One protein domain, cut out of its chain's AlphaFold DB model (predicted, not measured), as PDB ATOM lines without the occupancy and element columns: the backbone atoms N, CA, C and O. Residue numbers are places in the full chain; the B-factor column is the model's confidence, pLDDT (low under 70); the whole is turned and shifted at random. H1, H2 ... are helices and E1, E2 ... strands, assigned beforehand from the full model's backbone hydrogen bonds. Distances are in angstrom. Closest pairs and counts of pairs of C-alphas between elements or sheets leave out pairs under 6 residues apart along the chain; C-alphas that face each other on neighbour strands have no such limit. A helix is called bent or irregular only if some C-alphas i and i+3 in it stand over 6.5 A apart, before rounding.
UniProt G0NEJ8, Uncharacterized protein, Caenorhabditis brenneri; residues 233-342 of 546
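What this domain is: This is residues 233 to 342 of the 546 residues of an uncharacterized protein of Caenorhabditis brenneri (UniProt G0NEJ8). A small twisted sheet of three strands, E4 E3 E8, makes the long middle piece of a flat domain; past one end of it, E8 is joined through E7 to a second small sheet, E5 E6 E7. Two short helices, H1 and H2, sit along one long side of the domain, and the hairpin E1 E2 with the long loop 298 to 312 lies along the other. The printed part has 110 residues with two named helices and eight named strands, in the order H1 H2 E1 E2 E3 E4 E5 E6 E7 E8; the class is mixed, helices and strands, with 54 residues, under half, in named elements. The three sheets are antiparallel. The whole is compact, with a radius of gyration of the C-alphas of 14.0 A, and spans 42 by 33 by 18 A, only just flat.

Where its parts are: E4 is residues 290 to 297, 19.2 A long, E3 is 279 to 285, 19.3 A, and E8 is 335 to 341, 19.9 A, ending at C-alpha 341 at (-44.968, -17.234, 0.058). E5 is residues 313 to 317, 13.1 A, E6 is 323 to 327, 13.1 A, and E7 is 330 to 332, 6.6 A. E1 is residues 257 to 260, 10.3 A, and E2 is 268 to 271, 9.8 A. H1 is residues 236 to 241, 8.7 A, beginning at C-alpha 236 at (-47.806, -11.411, 9.097), and H2 is 246 to 250, 8.3 A.

How they stand to each other: In the sheet E4 E3 E8, twisted with C-alphas up to 4.1 A off its best plane, N 281 and O 294 of the hairpin E3 E4 are 2.8 A apart, and N 280 and O 340 of E3 and E8 are 2.7 A apart. Residues 253 to 254 pair antiparallel with residues 339 to 340 of E8. E7 runs on into E8 at 71 degrees. E5 E6 E7 is a meander, each strand the antiparallel neighbour of the one before; N 326 and O 314 are 2.8 A apart, N 332 and O 325 2.8 A. In the hairpin E1 E2, N 257 and O 271 are 2.7 A apart, and residues 269 to 270 of E2 pair antiparallel with residues 308 to 309. H1 and H2 touch, the closest C-alphas being those of Gln 240 and Gly 249, 4.3 A apart. H1 only grazes the sheet E4 E3 E8 with residues 236 to 239, as H2 does with 248 to 250. H1 has its O i to N i+4 pairs within hydrogen-bond range; H2, irregular with C-alphas 247 and 250 7.2 A apart, has 0 of 1, and 1 of 2 O i to N i+3 pairs.

The domain as a whole: The two C-alphas farthest apart, those of Asp 298 and Asp 320, are 44.9 A apart. The printed part has no cut. The link E4 to E5 is long, 15 residues. Mean pLDDT of the printed part is 81.3; residues 261 to 265 and 286 to 287 are under 70.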
ATOM      1  N   LEU A 233     -42.562 -17.614  16.906       86.25
ATOM      2  CA  LEU A 233     -43.148 -17.890  15.592       86.25
ATOM      3  C   LEU A 233     -43.752 -16.577  15.101       86.25
ATOM      4  O   LEU A 233     -44.606 -16.013  15.778       86.25
ATOM      5  N   MET A 234     -43.216 -16.042  14.009       84.81
ATOM      6  CA  MET A 234     -43.596 -14.730  13.499       84.81
ATOM      7  C   MET A 234     -44.774 -14.857  12.537       84.81
ATOM      8  O   MET A 234     -44.726 -15.637  11.582       84.81
ATOM      9  N   ASP A 235     -45.808 -14.056  12.774       84.75
ATOM     10  CA  ASP A 235     -46.958 -13.928  11.883       84.75
ATOM     11  C   ASP A 235     -46.782 -12.785  10.859       84.75
ATOM     12  O   ASP A 235     -45.728 -12.155  10.745       84.75
ATOM     13  N   GLN A 236     -47.825 -12.507  10.071       86.06
ATOM     14  CA  GLN A 236     -47.806 -11.411   9.097       86.06
ATOM     15  C   GLN A 236     -47.535 -10.043   9.737       86.06
ATOM     16  O   GLN A 236     -46.792  -9.241   9.169       86.06
ATOM     17  N   ALA A 237     -48.159  -9.763  10.882       85.38
ATOM     18  CA  ALA A 237     -48.031  -8.478  11.556       85.38
ATOM     19  C   ALA A 237     -46.618  -8.313  12.119       85.38
ATOM     20  O   ALA A 237     -46.036  -7.239  12.002       85.38
ATOM     21  N   ASP A 238     -46.031  -9.388  12.641       86.38
ATOM     22  CA  ASP A 238     -44.651  -9.396  13.118       86.38
ATOM     23  C   ASP A 238     -43.649  -9.070  12.005       86.38
ATOM     24  O   ASP A 238     -42.716  -8.303  12.236       86.38
ATOM     25  N   ILE A 239     -43.840  -9.604  10.793       86.19
ATOM     26  CA  ILE A 239     -42.979  -9.277   9.644       86.19
ATOM     27  C   ILE A 239     -43.161  -7.819   9.208       86.19
ATOM     28  O   ILE A 239     -42.176  -7.148   8.909       86.19
ATOM     29  N   GLN A 240     -44.395  -7.309   9.199       85.44
ATOM     30  CA  GLN A 240     -44.686  -5.914   8.844       85.44
ATOM     31  C   GLN A 240     -44.123  -4.913   9.863       85.44
ATOM     32  O   GLN A 240     -43.642  -3.848   9.479       85.44
ATOM     33  N   GLU A 241     -44.163  -5.249  11.154       85.44
ATOM     34  CA  GLU A 241     -43.630  -4.423  12.244       85.44
ATOM     35  C   GLU A 241     -42.093  -4.550  12.380       85.44
ATOM     36  O   GLU A 241     -41.460  -3.700  13.010       85.44
ATOM     37  N   ASN A 242     -41.464  -5.565  11.770       84.69
ATOM     38  CA  ASN A 242     -40.016  -5.764  11.827       84.69
ATOM     39  C   ASN A 242     -39.278  -4.734  10.958       84.69
ATOM     40  O   ASN A 242     -39.255  -4.852   9.738       84.69
ATOM     41  N   LEU A 243     -38.595  -3.766  11.575       80.75
ATOM     42  CA  LEU A 243     -37.897  -2.695  10.847       80.75
ATOM     43  C   LEU A 243     -36.945  -3.204   9.746       80.75
ATOM     44  O   LEU A 243     -36.982  -2.681   8.632       80.75
ATOM     45  N   GLY A 244     -36.141  -4.236  10.023       76.94
ATOM     46  CA  GLY A 244     -35.215  -4.824   9.045       76.94
ATOM     47  C   GLY A 244     -35.845  -5.851   8.092       76.94
ATOM     48  O   GLY A 244     -35.343  -6.095   6.997       76.94
ATOM     49  N   GLY A 245     -36.966  -6.455   8.485       78.25
ATOM     50  CA  GLY A 245     -37.726  -7.414   7.676       78.25
ATOM     51  C   GLY A 245     -38.894  -6.808   6.894       78.25
ATOM     52  O   GLY A 245     -39.506  -7.514   6.101       78.25
ATOM     53  N   SER A 246     -39.201  -5.526   7.092       81.38
ATOM     54  CA  SER A 246     -40.445  -4.877   6.651       81.38
ATOM     55  C   SER A 246     -40.701  -4.965   5.151       81.38
ATOM     56  O   SER A 246     -41.853  -5.057   4.734       81.38
ATOM     57  N   TYR A 247     -39.645  -5.021   4.334       82.56
ATOM     58  CA  TYR A 247     -39.776  -5.204   2.889       82.56
ATOM     59  C   TYR A 247     -40.497  -6.519   2.538       82.56
ATOM     60  O   TYR A 247     -41.228  -6.572   1.560       82.56
ATOM     61  N   LEU A 248     -40.380  -7.554   3.375       86.75
ATOM     62  CA  LEU A 248     -41.104  -8.821   3.251       86.75
ATOM     63  C   LEU A 248     -42.581  -8.709   3.676       86.75
ATOM     64  O   LEU A 248     -43.343  -9.657   3.500       86.75
ATOM     65  N   GLY A 249     -43.021  -7.579   4.231       85.00
ATOM     66  CA  GLY A 249     -44.330  -7.395   4.868       85.00
ATOM     67  C   GLY A 249     -45.549  -7.573   3.960       85.00
ATOM     68  O   GLY A 249     -46.655  -7.752   4.471       85.00
ATOM     69  N   ASN A 250     -45.364  -7.572   2.638       84.94
ATOM     70  CA  ASN A 250     -46.438  -7.752   1.654       84.94
ATOM     71  C   ASN A 250     -46.565  -9.197   1.137       84.94
ATOM     72  O   ASN A 250     -47.495  -9.508   0.390       84.94
ATOM     73  N   GLY A 251     -45.645 -10.090   1.517       84.56
ATOM     74  CA  GLY A 251     -45.738 -11.521   1.226       84.56
ATOM     75  C   GLY A 251     -46.637 -12.229   2.232       84.56
ATOM     76  O   GLY A 251     -46.576 -11.920   3.417       84.56
ATOM     77  N   MET A 252     -47.450 -13.188   1.773       89.06
ATOM     78  CA  MET A 252     -48.280 -14.013   2.660       89.06
ATOM     79  C   MET A 252     -47.390 -14.821   3.608       89.06
ATOM     80  O   MET A 252     -46.622 -15.665   3.149       89.06
ATOM     81  N   THR A 253     -47.541 -14.593   4.907       91.19
ATOM     82  CA  THR A 253     -46.752 -15.221   5.971       91.19
ATOM     83  C   THR A 253     -47.604 -16.195   6.786       91.19
ATOM     84  O   THR A 253     -48.776 -15.931   7.062       91.19
ATOM     85  N   TRP A 254     -47.018 -17.319   7.193       89.50
ATOM     86  CA  TRP A 254     -47.612 -18.272   8.130       89.50
ATOM     87  C   TRP A 254     -46.561 -18.851   9.078       89.50
ATOM     88  O   TRP A 254     -45.356 -18.789   8.828       89.50
ATOM     89  N   GLU A 255     -47.041 -19.422  10.177       87.94
ATOM     90  CA  GLU A 255     -46.196 -20.006  11.213       87.94
ATOM     91  C   GLU A 255     -45.580 -21.343  10.749       87.94
ATOM     92  O   GLU A 255     -46.292 -22.188  10.187       87.94
ATOM     93  N   PRO A 256     -44.278 -21.577  10.996       88.12
ATOM     94  CA  PRO A 256     -43.686 -22.903  10.884       88.12
ATOM     95  C   PRO A 256     -44.080 -23.804  12.059       88.12
ATOM     96  O   PRO A 256     -44.329 -23.352  13.173       88.12
ATOM     97  N   GLU A 257     -44.004 -25.110  11.834       85.06
ATOM     98  CA  GLU A 257     -43.937 -26.130  12.872       85.06
ATOM     99  C   GLU A 257     -42.462 -26.363  13.250       85.06
ATOM    100  O   GLU A 257     -41.634 -26.668  12.388       85.06
ATOM    101  N   LEU A 258     -42.107 -26.239  14.536       78.06
ATOM    102  CA  LEU A 258     -40.778 -26.634  15.026       78.06
ATOM    103  C   LEU A 258     -40.848 -28.015  15.681       78.06
ATOM    104  O   LEU A 258     -41.635 -28.256  16.596       78.06
ATOM    105  N   GLY A 259     -39.987 -28.914  15.220       71.81
ATOM    106  CA  GLY A 259     -39.661 -30.180  15.860       71.81
ATOM    107  C   GLY A 259     -38.290 -30.129  16.534       71.81
ATOM    108  O   GLY A 259     -37.483 -29.233  16.286       71.81
ATOM    109  N   TYR A 260     -38.007 -31.135  17.357       70.38
ATOM    110  CA  TYR A 260     -36.730 -31.278  18.057       70.38
ATOM    111  C   TYR A 260     -35.972 -32.491  17.548       70.38
ATOM    112  O   TYR A 260     -36.574 -33.516  17.216       70.38
ATOM    113  N   SER A 261     -34.646 -32.385  17.501       64.50
ATOM    114  CA  SER A 261     -33.812 -33.561  17.285       64.50
ATOM    115  C   SER A 261     -33.886 -34.471  18.513       64.50
ATOM    116  O   SER A 261     -33.609 -34.048  19.633       64.50
ATOM    117  N   ASN A 262     -34.242 -35.740  18.301       60.66
ATOM    118  CA  ASN A 262     -34.169 -36.758  19.354       60.66
ATOM    119  C   ASN A 262     -32.713 -37.130  19.694       60.66
ATOM    120  O   ASN A 262     -32.465 -37.746  20.728       60.66
ATOM    121  N   GLU A 263     -31.766 -36.806  18.807       61.88
ATOM    122  CA  GLU A 263     -30.353 -37.179  18.925       61.88
ATOM    123  C   GLU A 263     -29.508 -36.067  19.556       61.88
ATOM    124  O   GLU A 263     -28.562 -36.361  20.290       61.88
ATOM    125  N   TYR A 264     -29.871 -34.801  19.330       65.44
ATOM    126  CA  TYR A 264     -29.135 -33.646  19.836       65.44
ATOM    127  C   TYR A 264     -30.053 -32.694  20.606       65.44
ATOM    128  O   TYR A 264     -30.882 -31.991  20.027       65.44
ATOM    129  N   SER A 265     -29.867 -32.627  21.928       62.94
ATOM    130  CA  SER A 265     -30.538 -31.632  22.769       62.94
ATOM    131  C   SER A 265     -30.259 -30.225  22.229       62.94
ATOM    132  O   SER A 265     -29.096 -29.863  22.042       62.94
ATOM    133  N   CYS A 266     -31.311 -29.433  22.017       70.00
ATOM    134  CA  CYS A 266     -31.243 -28.040  21.552       70.00
ATOM    135  C   CYS A 266     -30.889 -27.805  20.086       70.00
ATOM    136  O   CYS A 266     -30.452 -26.707  19.730       70.00
ATOM    137  N   TYR A 267     -31.154 -28.806  19.253       70.62
ATOM    138  CA  TYR A 267     -31.254 -28.661  17.807       70.62
ATOM    139  C   TYR A 267     -32.722 -28.701  17.375       70.62
ATOM    140  O   TYR A 267     -33.533 -29.447  17.934       70.62
ATOM    141  N   PHE A 268     -33.045 -27.886  16.373       73.62
ATOM    142  CA  PHE A 268     -34.405 -27.673  15.887       73.62
ATOM    143  C   PHE A 268     -34.522 -28.124  14.454       73.62
ATOM    144  O   PHE A 268     -33.635 -27.885  13.635       73.62
ATOM    145  N   ASN A 269     -35.673 -28.704  14.169       79.38
ATOM    146  CA  ASN A 269     -36.117 -29.057  12.845       79.38
ATOM    147  C   ASN A 269     -37.285 -28.146  12.485       79.38
ATOM    148  O   ASN A 269     -38.279 -28.112  13.202       79.38
ATOM    149  N   ILE A 270     -37.171 -27.392  11.399       84.38
ATOM    150  CA  ILE A 270     -38.203 -26.449  10.969       84.38
ATOM    151  C   ILE A 270     -38.973 -27.067   9.813       84.38
ATOM    152  O   ILE A 270     -38.382 -27.469   8.804       84.38
ATOM    153  N   PHE A 271     -40.289 -27.111   9.953       87.12
ATOM    154  CA  PHE A 271     -41.220 -27.495   8.911       87.12
ATOM    155  C   PHE A 271     -42.147 -26.316   8.607       87.12
ATOM    156  O   PHE A 271     -42.863 -25.837   9.468       87.12
ATOM    157  N   CYS A 272     -42.135 -25.834   7.377       89.31
ATOM    158  CA  CYS A 272     -43.121 -24.938   6.805       89.31
ATOM    159  C   CYS A 272     -44.162 -25.779   6.060       89.31
ATOM    160  O   CYS A 272     -43.852 -26.269   4.964       89.31
ATOM    161  N   PRO A 273     -45.386 -25.933   6.605       85.50
ATOM    162  CA  PRO A 273     -46.480 -26.557   5.877       85.50
ATOM    163  C   PRO A 273     -46.694 -25.825   4.546       85.50
ATOM    164  O   PRO A 273     -46.725 -24.592   4.546       85.50
ATOM    165  N   PRO A 274     -46.817 -26.533   3.412       82.12
ATOM    166  CA  PRO A 274     -46.956 -25.884   2.115       82.12
ATOM    167  C   PRO A 274     -48.332 -25.219   2.007       82.12
ATOM    168  O   PRO A 274     -49.355 -25.878   1.820       82.12
ATOM    169  N   VAL A 275     -48.356 -23.893   2.145       84.75
ATOM    170  CA  VAL A 275     -49.529 -23.041   1.869       84.75
ATOM    171  C   VAL A 275     -49.454 -22.440   0.456       84.75
ATOM    172  O   VAL A 275     -50.470 -22.067  -0.127       84.75
ATOM    173  N   ALA A 276     -48.252 -22.407  -0.121       85.31
ATOM    174  CA  ALA A 276     -47.955 -22.027  -1.497       85.31
ATOM    175  C   ALA A 276     -47.037 -23.083  -2.135       85.31
ATOM    176  O   ALA A 276     -46.354 -23.809  -1.418       85.31
ATOM    177  N   THR A 277     -46.997 -23.148  -3.471       83.00
ATOM    178  CA  THR A 277     -46.115 -24.083  -4.203       83.00
ATOM    179  C   THR A 277     -44.635 -23.745  -4.041       83.00
ATOM    180  O   THR A 277     -43.785 -24.627  -4.097       83.00
ATOM    181  N   SER A 278     -44.330 -22.468  -3.815       88.75
ATOM    182  CA  SER A 278     -42.981 -21.957  -3.604       88.75
ATOM    183  C   SER A 278     -42.995 -20.983  -2.428       88.75
ATOM    184  O   SER A 278     -43.919 -20.171  -2.286       88.75
ATOM    185  N   PHE A 279     -42.019 -21.106  -1.533       89.69
ATOM    186  CA  PHE A 279     -41.984 -20.370  -0.272       89.69
ATOM    187  C   PHE A 279     -40.596 -20.325   0.355       89.69
ATOM    188  O   PHE A 279     -39.696 -21.091   0.016       89.69
ATOM    189  N   LEU A 280     -40.444 -19.420   1.312       89.31
ATOM    190  CA  LEU A 280     -39.246 -19.185   2.094       89.31
ATOM    191  C   LEU A 280     -39.455 -19.685   3.522       89.31
ATOM    192  O   LEU A 280     -40.510 -19.466   4.111       89.31
ATOM    193  N   THR A 281     -38.436 -20.310   4.097       89.38
ATOM    194  CA  THR A 281     -38.271 -20.491   5.541       89.38
ATOM    195  C   THR A 281     -37.294 -19.427   6.024       89.38
ATOM    196  O   THR A 281     -36.129 -19.445   5.628       89.38
ATOM    197  N   ILE A 282     -37.751 -18.503   6.862       88.25
ATOM    198  CA  ILE A 282     -36.999 -17.310   7.252       88.25
ATOM    199  C   ILE A 282     -36.722 -17.337   8.755       88.25
ATOM    200  O   ILE A 282     -37.624 -17.609   9.541       88.25
ATOM    201  N   LEU A 283     -35.488 -17.024   9.152       87.00
ATOM    202  CA  LEU A 283     -35.119 -16.675  10.524       87.00
ATOM    203  C   LEU A 283     -34.795 -15.184  10.567       87.00
ATOM    204  O   LEU A 283     -33.889 -14.724   9.864       87.00
ATOM    205  N   LEU A 284     -35.507 -14.441  11.403       85.56
ATOM    206  CA  LEU A 284     -35.288 -13.014  11.615       85.56
ATOM    207  C   LEU A 284     -34.810 -12.752  13.038       85.56
ATOM    208  O   LEU A 284     -35.163 -13.476  13.970       85.56
ATOM    209  N   ARG A 285     -34.055 -11.666  13.206       82.19
ATOM    210  CA  ARG A 285     -33.935 -10.998  14.506       82.19
ATOM    211  C   ARG A 285     -35.146 -10.094  14.700       82.19
ATOM    212  O   ARG A 285     -35.642  -9.514  13.734       82.19
ATOM    213  N   SER A 286     -35.595  -9.924  15.932       66.44
ATOM    214  CA  SER A 286     -36.669  -8.990  16.262       66.44
ATOM    215  C   SER A 286     -36.202  -7.575  15.926       66.44
ATOM    216  O   SER A 286     -35.182  -7.116  16.432       66.44
ATOM    217  N   ASN A 287     -36.906  -6.918  14.999       68.94
ATOM    218  CA  ASN A 287     -36.549  -5.623  14.394       68.94
ATOM    219  C   ASN A 287     -35.251  -5.596  13.571       68.94
ATOM    220  O   ASN A 287     -34.788  -4.519  13.193       68.94
ATOM    221  N   GLY A 288     -34.662  -6.754  13.283       73.50
ATOM    222  CA  GLY A 288     -33.471  -6.874  12.458       73.50
ATOM    223  C   GLY A 288     -33.745  -7.589  11.144       73.50
ATOM    224  O   GLY A 288     -34.736  -8.289  10.958       73.50
ATOM    225  N   ASN A 289     -32.803  -7.425  10.228       76.62
ATOM    226  CA  ASN A 289     -32.815  -8.093   8.941       76.62
ATOM    227  C   ASN A 289     -32.817  -9.638   9.093       76.62
ATOM    228  O   ASN A 289     -32.269 -10.165  10.071       76.62
ATOM    229  N   PRO A 290     -33.377 -10.376   8.118       80.50
ATOM    230  CA  PRO A 290     -33.240 -11.826   8.018       80.50
ATOM    231  C   PRO A 290     -31.784 -12.300   8.148       80.50
ATOM    232  O   PRO A 290     -30.889 -11.790   7.467       80.50
ATOM    233  N   ILE A 291     -31.566 -13.308   8.998       80.06
ATOM    234  CA  ILE A 291     -30.270 -13.989   9.177       80.06
ATOM    235  C   ILE A 291     -30.197 -15.326   8.428       80.06
ATOM    236  O   ILE A 291     -29.104 -15.836   8.192       80.06
ATOM    237  N   TYR A 292     -31.345 -15.874   8.022       78.75
ATOM    238  CA  TYR A 292     -31.465 -17.083   7.203       78.75
ATOM    239  C   TYR A 292     -32.747 -17.017   6.360       78.75
ATOM    240  O   TYR A 292     -33.798 -16.664   6.884       78.75
ATOM    241  N   ILE A 293     -32.665 -17.368   5.073       80.75
ATOM    242  CA  ILE A 293     -33.779 -17.528   4.124       80.75
ATOM    243  C   ILE A 293     -33.567 -18.798   3.287       80.75
ATOM    244  O   ILE A 293     -32.863 -18.762   2.287       80.75
ATOM    245  N   ASN A 294     -34.180 -19.927   3.632       82.94
ATOM    246  CA  ASN A 294     -34.163 -21.098   2.750       82.94
ATOM    247  C   ASN A 294     -35.356 -21.103   1.800       82.94
ATOM    248  O   ASN A 294     -36.481 -20.879   2.233       82.94
ATOM    249  N   ARG A 295     -35.116 -21.423   0.529       85.50
ATOM    250  CA  ARG A 295     -36.136 -21.418  -0.516       85.50
ATOM    251  C   ARG A 295     -36.612 -22.833  -0.856       85.50
ATOM    252  O   ARG A 295     -35.821 -23.763  -1.018       85.50
ATOM    253  N   VAL A 296     -37.924 -22.983  -0.981       86.75
ATOM    254  CA  VAL A 296     -38.611 -24.152  -1.536       86.75
ATOM    255  C   VAL A 296     -39.306 -23.706  -2.810       86.75
ATOM    256  O   VAL A 296     -40.007 -22.697  -2.809       86.75
ATOM    257  N   ILE A 297     -39.095 -24.444  -3.892       85.75
ATOM    258  CA  ILE A 297     -39.627 -24.159  -5.221       85.75
ATOM    259  C   ILE A 297     -40.363 -25.387  -5.720       85.75
ATOM    260  O   ILE A 297     -39.759 -26.448  -5.849       85.75
ATOM    261  N   ASP A 298     -41.652 -25.230  -6.005       84.62
ATOM    262  CA  ASP A 298     -42.528 -26.319  -6.454       84.62
ATOM    263  C   ASP A 298     -42.397 -27.572  -5.562       84.62
ATOM    264  O   ASP A 298     -42.097 -28.675  -6.019       84.62
ATOM    265  N   ASP A 299     -42.520 -27.359  -4.247       76.88
ATOM    266  CA  ASP A 299     -42.334 -28.356  -3.178       76.88
ATOM    267  C   ASP A 299     -40.935 -29.013  -3.100       76.88
ATOM    268  O   ASP A 299     -40.714 -29.939  -2.313       76.88
ATOM    269  N   GLN A 300     -39.950 -28.515  -3.852       81.62
ATOM    270  CA  GLN A 300     -38.561 -28.977  -3.812       81.62
ATOM    271  C   GLN A 300     -37.661 -27.962  -3.108       81.62
ATOM    272  O   GLN A 300     -37.586 -26.793  -3.474       81.62
ATOM    273  N   SER A 301     -36.941 -28.407  -2.078       79.19
ATOM    274  CA  SER A 301     -35.950 -27.561  -1.403       79.19
ATOM    275  C   SER A 301     -34.722 -27.330  -2.285       79.19
ATOM    276  O   SER A 301     -34.232 -28.270  -2.912       79.19
ATOM    277  N   THR A 302     -34.171 -26.112  -2.278       77.81
ATOM    278  CA  THR A 302     -32.916 -25.789  -2.985       77.81
ATOM    279  C   THR A 302     -31.659 -26.281  -2.266       77.81
ATOM    280  O   THR A 302     -30.586 -26.304  -2.866       77.81
ATOM    281  N   PHE A 303     -31.774 -26.677  -0.994       77.81
ATOM    282  CA  PHE A 303     -30.625 -27.003  -0.146       77.81
ATOM    283  C   PHE A 303     -30.866 -28.225   0.743       77.81
ATOM    284  O   PHE A 303     -30.351 -29.302   0.455       77.81
ATOM    285  N   VAL A 304     -31.659 -28.081   1.812       76.06
ATOM    286  CA  VAL A 304     -31.941 -29.161   2.778       76.06
ATOM    287  C   VAL A 304     -33.433 -29.475   2.758       76.06
ATOM    288  O   VAL A 304     -34.220 -28.534   2.872       76.06
ATOM    289  N   PRO A 305     -33.864 -30.739   2.599       79.75
ATOM    290  CA  PRO A 305     -35.280 -31.098   2.593       79.75
ATOM    291  C   PRO A 305     -35.964 -30.763   3.924       79.75
ATOM    292  O   PRO A 305     -35.317 -30.625   4.956       79.75
ATOM    293  N   GLN A 306     -37.288 -30.635   3.893       77.19
ATOM    294  CA  GLN A 306     -38.094 -30.445   5.095       77.19
ATOM    295  C   GLN A 306     -38.397 -31.773   5.810       77.19
ATOM    296  O   GLN A 306     -38.622 -32.769   5.120       77.19
ATOM    297  N   PRO A 307     -38.508 -31.798   7.153       79.12
ATOM    298  CA  PRO A 307     -38.150 -30.733   8.094       79.12
ATOM    299  C   PRO A 307     -36.626 -30.542   8.163       79.12
ATOM    300  O   PRO A 307     -35.881 -31.507   8.008       79.12
ATOM    301  N   ARG A 308     -36.163 -29.302   8.356       80.50
ATOM    302  CA  ARG A 308     -34.747 -28.945   8.167       80.50
ATOM    303  C   ARG A 308     -34.069 -28.438   9.434       80.50
ATOM    304  O   ARG A 308     -34.643 -27.622  10.153       80.50
ATOM    305  N   GLU A 309     -32.817 -28.840   9.634       76.94
ATOM    306  CA  GLU A 309     -31.944 -28.304  10.682       76.94
ATOM    307  C   GLU A 309     -31.126 -27.119  10.157       76.94
ATOM    308  O   GLU A 309     -30.579 -27.157   9.051       76.94
ATOM    309  N   ILE A 310     -30.999 -26.066  10.964       78.06
ATOM    310  CA  ILE A 310     -30.080 -24.956  10.686       78.06
ATOM    311  C   ILE A 310     -28.781 -25.268  11.428       78.06
ATOM    312  O   ILE A 310     -28.631 -24.921  12.592       78.06
ATOM    313  N   GLY A 311     -27.856 -25.974  10.770       72.50
ATOM    314  CA  GLY A 311     -26.741 -26.673  11.434       72.50
ATOM    315  C   GLY A 311     -25.910 -25.850  12.432       72.50
ATOM    316  O   GLY A 311     -25.561 -26.351  13.497       72.50
ATOM    317  N   ASN A 312     -25.627 -24.577  12.131       77.25
ATOM    318  CA  ASN A 312     -24.853 -23.691  13.014       77.25
ATOM    319  C   ASN A 312     -25.706 -22.868  13.992       77.25
ATOM    320  O   ASN A 312     -25.156 -22.037  14.717       77.25
ATOM    321  N   PHE A 313     -27.025 -23.053  13.991       81.94
ATOM    322  CA  PHE A 313     -27.941 -22.406  14.918       81.94
ATOM    323  C   PHE A 313     -28.186 -23.323  16.118       81.94
ATOM    324  O   PHE A 313     -28.798 -24.382  15.991       81.94
ATOM    325  N   LYS A 314     -27.671 -22.936  17.286       82.00
ATOM    326  CA  LYS A 314     -27.679 -23.775  18.494       82.00
ATOM    327  C   LYS A 314     -27.913 -22.958  19.754       82.00
ATOM    328  O   LYS A 314     -27.556 -21.785  19.816       82.00
ATOM    329  N   CYS A 315     -28.441 -23.609  20.784       81.88
ATOM    330  CA  CYS A 315     -28.445 -23.060  22.136       81.88
ATOM    331  C   CYS A 315     -27.081 -23.302  22.794       81.88
ATOM    332  O   CYS A 315     -26.634 -24.449  22.867       81.88
ATOM    333  N   ALA A 316     -26.422 -22.256  23.293       82.31
ATOM    334  CA  ALA A 316     -25.156 -22.387  24.011       82.31
ATOM    335  C   ALA A 316     -25.073 -21.422  25.200       82.31
ATOM    336  O   ALA A 316     -25.826 -20.455  25.294       82.31
ATOM    337  N   GLN A 317     -24.167 -21.719  26.134       80.94
ATOM    338  CA  GLN A 317     -23.900 -20.846  27.270       80.94
ATOM    339  C   GLN A 317     -23.008 -19.676  26.828       80.94
ATOM    340  O   GLN A 317     -21.944 -19.893  26.242       80.94
ATOM    341  N   HIS A 318     -23.438 -18.453  27.120       78.81
ATOM    342  CA  HIS A 318     -22.694 -17.223  26.899       78.81
ATOM    343  C   HIS A 318     -21.628 -17.005  27.990       78.81
ATOM    344  O   HIS A 318     -21.581 -17.710  29.002       78.81
ATOM    345  N   THR A 319     -20.736 -16.030  27.789       77.31
ATOM    346  CA  THR A 319     -19.597 -15.765  28.690       77.31
ATOM    347  C   THR A 319     -20.015 -15.302  30.090       77.31
ATOM    348  O   THR A 319     -19.260 -15.496  31.042       77.31
ATOM    349  N   ASP A 320     -21.216 -14.742  30.228       77.31
ATOM    350  CA  ASP A 320     -21.838 -14.334  31.494       77.31
ATOM    351  C   ASP A 320     -22.557 -15.485  32.228       77.31
ATOM    352  O   ASP A 320     -23.061 -15.304  33.336       77.31
ATOM    353  N   GLY A 321     -22.587 -16.683  31.636       75.88
ATOM    354  CA  GLY A 321     -23.252 -17.863  32.176       75.88
ATOM    355  C   GLY A 321     -24.727 -18.012  31.786       75.88
ATOM    356  O   GLY A 321     -25.289 -19.079  32.062       75.88
ATOM    357  N   SER A 322     -25.333 -17.015  31.129       79.56
ATOM    358  CA  SER A 322     -26.672 -17.111  30.533       79.56
ATOM    359  C   SER A 322     -26.672 -18.067  29.336       79.56
ATOM    360  O   SER A 322     -25.620 -18.389  28.788       79.56
ATOM    361  N   TYR A 323     -27.835 -18.577  28.937       80.88
ATOM    362  CA  TYR A 323     -27.968 -19.392  27.727       80.88
ATOM    363  C   TYR A 323     -28.636 -18.560  26.644       80.88
ATOM    364  O   TYR A 323     -29.673 -17.951  26.889       80.88
ATOM    365  N   GLN A 324     -28.039 -18.528  25.458       85.12
ATOM    366  CA  GLN A 324     -28.498 -17.715  24.337       85.12
ATOM    367  C   GLN A 324     -28.453 -18.533  23.046       85.12
ATOM    368  O   GLN A 324     -27.755 -19.549  22.946       85.12
ATOM    369  N   TRP A 325     -29.216 -18.100  22.046       85.19
ATOM    370  CA  TRP A 325     -29.086 -18.640  20.700       85.19
ATOM    371  C   TRP A 325     -27.768 -18.168  20.100       85.19
ATOM    372  O   TRP A 325     -27.400 -17.010  20.250       85.19
ATOM    373  N   HIS A 326     -27.053 -19.054  19.419       84.44
ATOM    374  CA  HIS A 326     -25.859 -18.719  18.654       84.44
ATOM    375  C   HIS A 326     -26.078 -19.080  17.196       84.44
ATOM    376  O   HIS A 326     -26.605 -20.151  16.897       84.44
ATOM    377  N   PHE A 327     -25.611 -18.221  16.298       83.50
ATOM    378  CA  PHE A 327     -25.554 -18.495  14.870       83.50
ATOM    379  C   PHE A 327     -24.153 -18.169  14.350       83.50
ATOM    380  O   PHE A 327     -23.664 -17.065  14.570       83.50
ATOM    381  N   HIS A 328     -23.470 -19.126  13.713       81.44
ATOM    382  CA  HIS A 328     -22.027 -19.012  13.412       81.44
ATOM    383  C   HIS A 328     -21.205 -18.581  14.646       81.44
ATOM    384  O   HIS A 328     -20.419 -17.639  14.600       81.44
ATOM    385  N   ASP A 329     -21.459 -19.257  15.772       77.69
ATOM    386  CA  ASP A 329     -20.804 -19.076  17.078       77.69
ATOM    387  C   ASP A 329     -20.935 -17.694  17.738       77.69
ATOM    388  O   ASP A 329     -20.429 -17.497  18.843       77.69
ATOM    389  N   TYR A 330     -21.701 -16.772  17.160       82.81
ATOM    390  CA  TYR A 330     -21.984 -15.473  17.764       82.81
ATOM    391  C   TYR A 330     -23.429 -15.413  18.305       82.81
ATOM    392  O   TYR A 330     -24.328 -16.002  17.695       82.81
ATOM    393  N   PRO A 331     -23.654 -14.798  19.486       83.44
ATOM    394  CA  PRO A 331     -24.967 -14.762  20.118       83.44
ATOM    395  C   PRO A 331     -25.970 -13.951  19.289       83.44
ATOM    396  O   PRO A 331     -25.665 -12.876  18.772       83.44
ATOM    397  N   VAL A 332     -27.190 -14.463  19.192       81.31
ATOM    398  CA  VAL A 332     -28.334 -13.805  18.567       81.31
ATOM    399  C   VAL A 332     -29.465 -13.732  19.586       81.31
ATOM    400  O   VAL A 332     -29.958 -14.749  20.068       81.31
ATOM    401  N   THR A 333     -29.857 -12.514  19.945       74.50
ATOM    402  CA  THR A 333     -31.005 -12.271  20.821       74.50
ATOM    403  C   THR A 333     -32.271 -12.123  19.978       74.50
ATOM    404  O   THR A 333     -32.210 -11.734  18.808       74.50
ATOM    405  N   ASP A 334     -33.413 -12.483  20.565       74.88
ATOM    406  CA  ASP A 334     -34.749 -12.210  20.022       74.88
ATOM    407  C   ASP A 334     -34.980 -12.719  18.598       74.88
ATOM    408  O   ASP A 334     -35.356 -11.972  17.696       74.88
ATOM    409  N   VAL A 335     -34.750 -14.006  18.371       82.12
ATOM    410  CA  VAL A 335     -34.939 -14.627  17.057       82.12
ATOM    411  C   VAL A 335     -36.343 -15.194  16.877       82.12
ATOM    412  O   VAL A 335     -36.975 -15.666  17.827       82.12
ATOM    413  N   GLY A 336     -36.821 -15.191  15.635       85.62
ATOM    414  CA  GLY A 336     -38.080 -15.830  15.285       85.62
ATOM    415  C   GLY A 336     -38.122 -16.383  13.870       85.62
ATOM    416  O   GLY A 336     -37.407 -15.920  12.980       85.62
ATOM    417  N   PHE A 337     -38.959 -17.400  13.690       88.38
ATOM    418  CA  PHE A 337     -39.141 -18.095  12.423       88.38
ATOM    419  C   PHE A 337     -40.449 -17.703  11.752       88.38
ATOM    420  O   PHE A 337     -41.480 -17.594  12.410       88.38
ATOM    421  N   ALA A 338     -40.410 -17.584  10.431       90.94
ATOM    422  CA  ALA A 338     -41.576 -17.391   9.585       90.94
ATOM    423  C   ALA A 338     -41.485 -18.277   8.343       90.94
ATOM    424  O   ALA A 338     -40.392 -18.554   7.839       90.94
ATOM    425  N   CYS A 339     -42.634 -18.668   7.813       92.38
ATOM    426  CA  CYS A 339     -42.754 -19.173   6.456       92.38
ATOM    427  C   CYS A 339     -43.426 -18.105   5.602       92.38
ATOM    428  O   CYS A 339     -44.397 -17.494   6.046       92.38
ATOM    429  N   GLN A 340     -42.929 -17.866   4.393       91.81
ATOM    430  CA  GLN A 340     -43.474 -16.817   3.537       91.81
ATOM    431  C   GLN A 340     -43.610 -17.266   2.090       91.81
ATOM    432  O   GLN A 340     -42.704 -17.879   1.538       91.81
ATOM    433  N   ALA A 341     -44.728 -16.926   1.456       90.44
ATOM    434  CA  ALA A 341     -44.968 -17.234   0.058       90.44
ATOM    435  C   ALA A 341     -43.948 -16.516  -0.831       90.44
ATOM    436  O   ALA A 341     -43.769 -15.303  -0.746       90.44
ATOM    437  N   ASP A 342     -43.347 -17.270  -1.741       88.81
ATOM    438  CA  ASP A 342     -42.475 -16.763  -2.788       88.81
ATOM    439  C   ASP A 342     -43.101 -17.168  -4.115       88.81
ATOM    440  O   ASP A 342     -42.875 -18.258  -4.618       88.81
TER     441      ASP A 342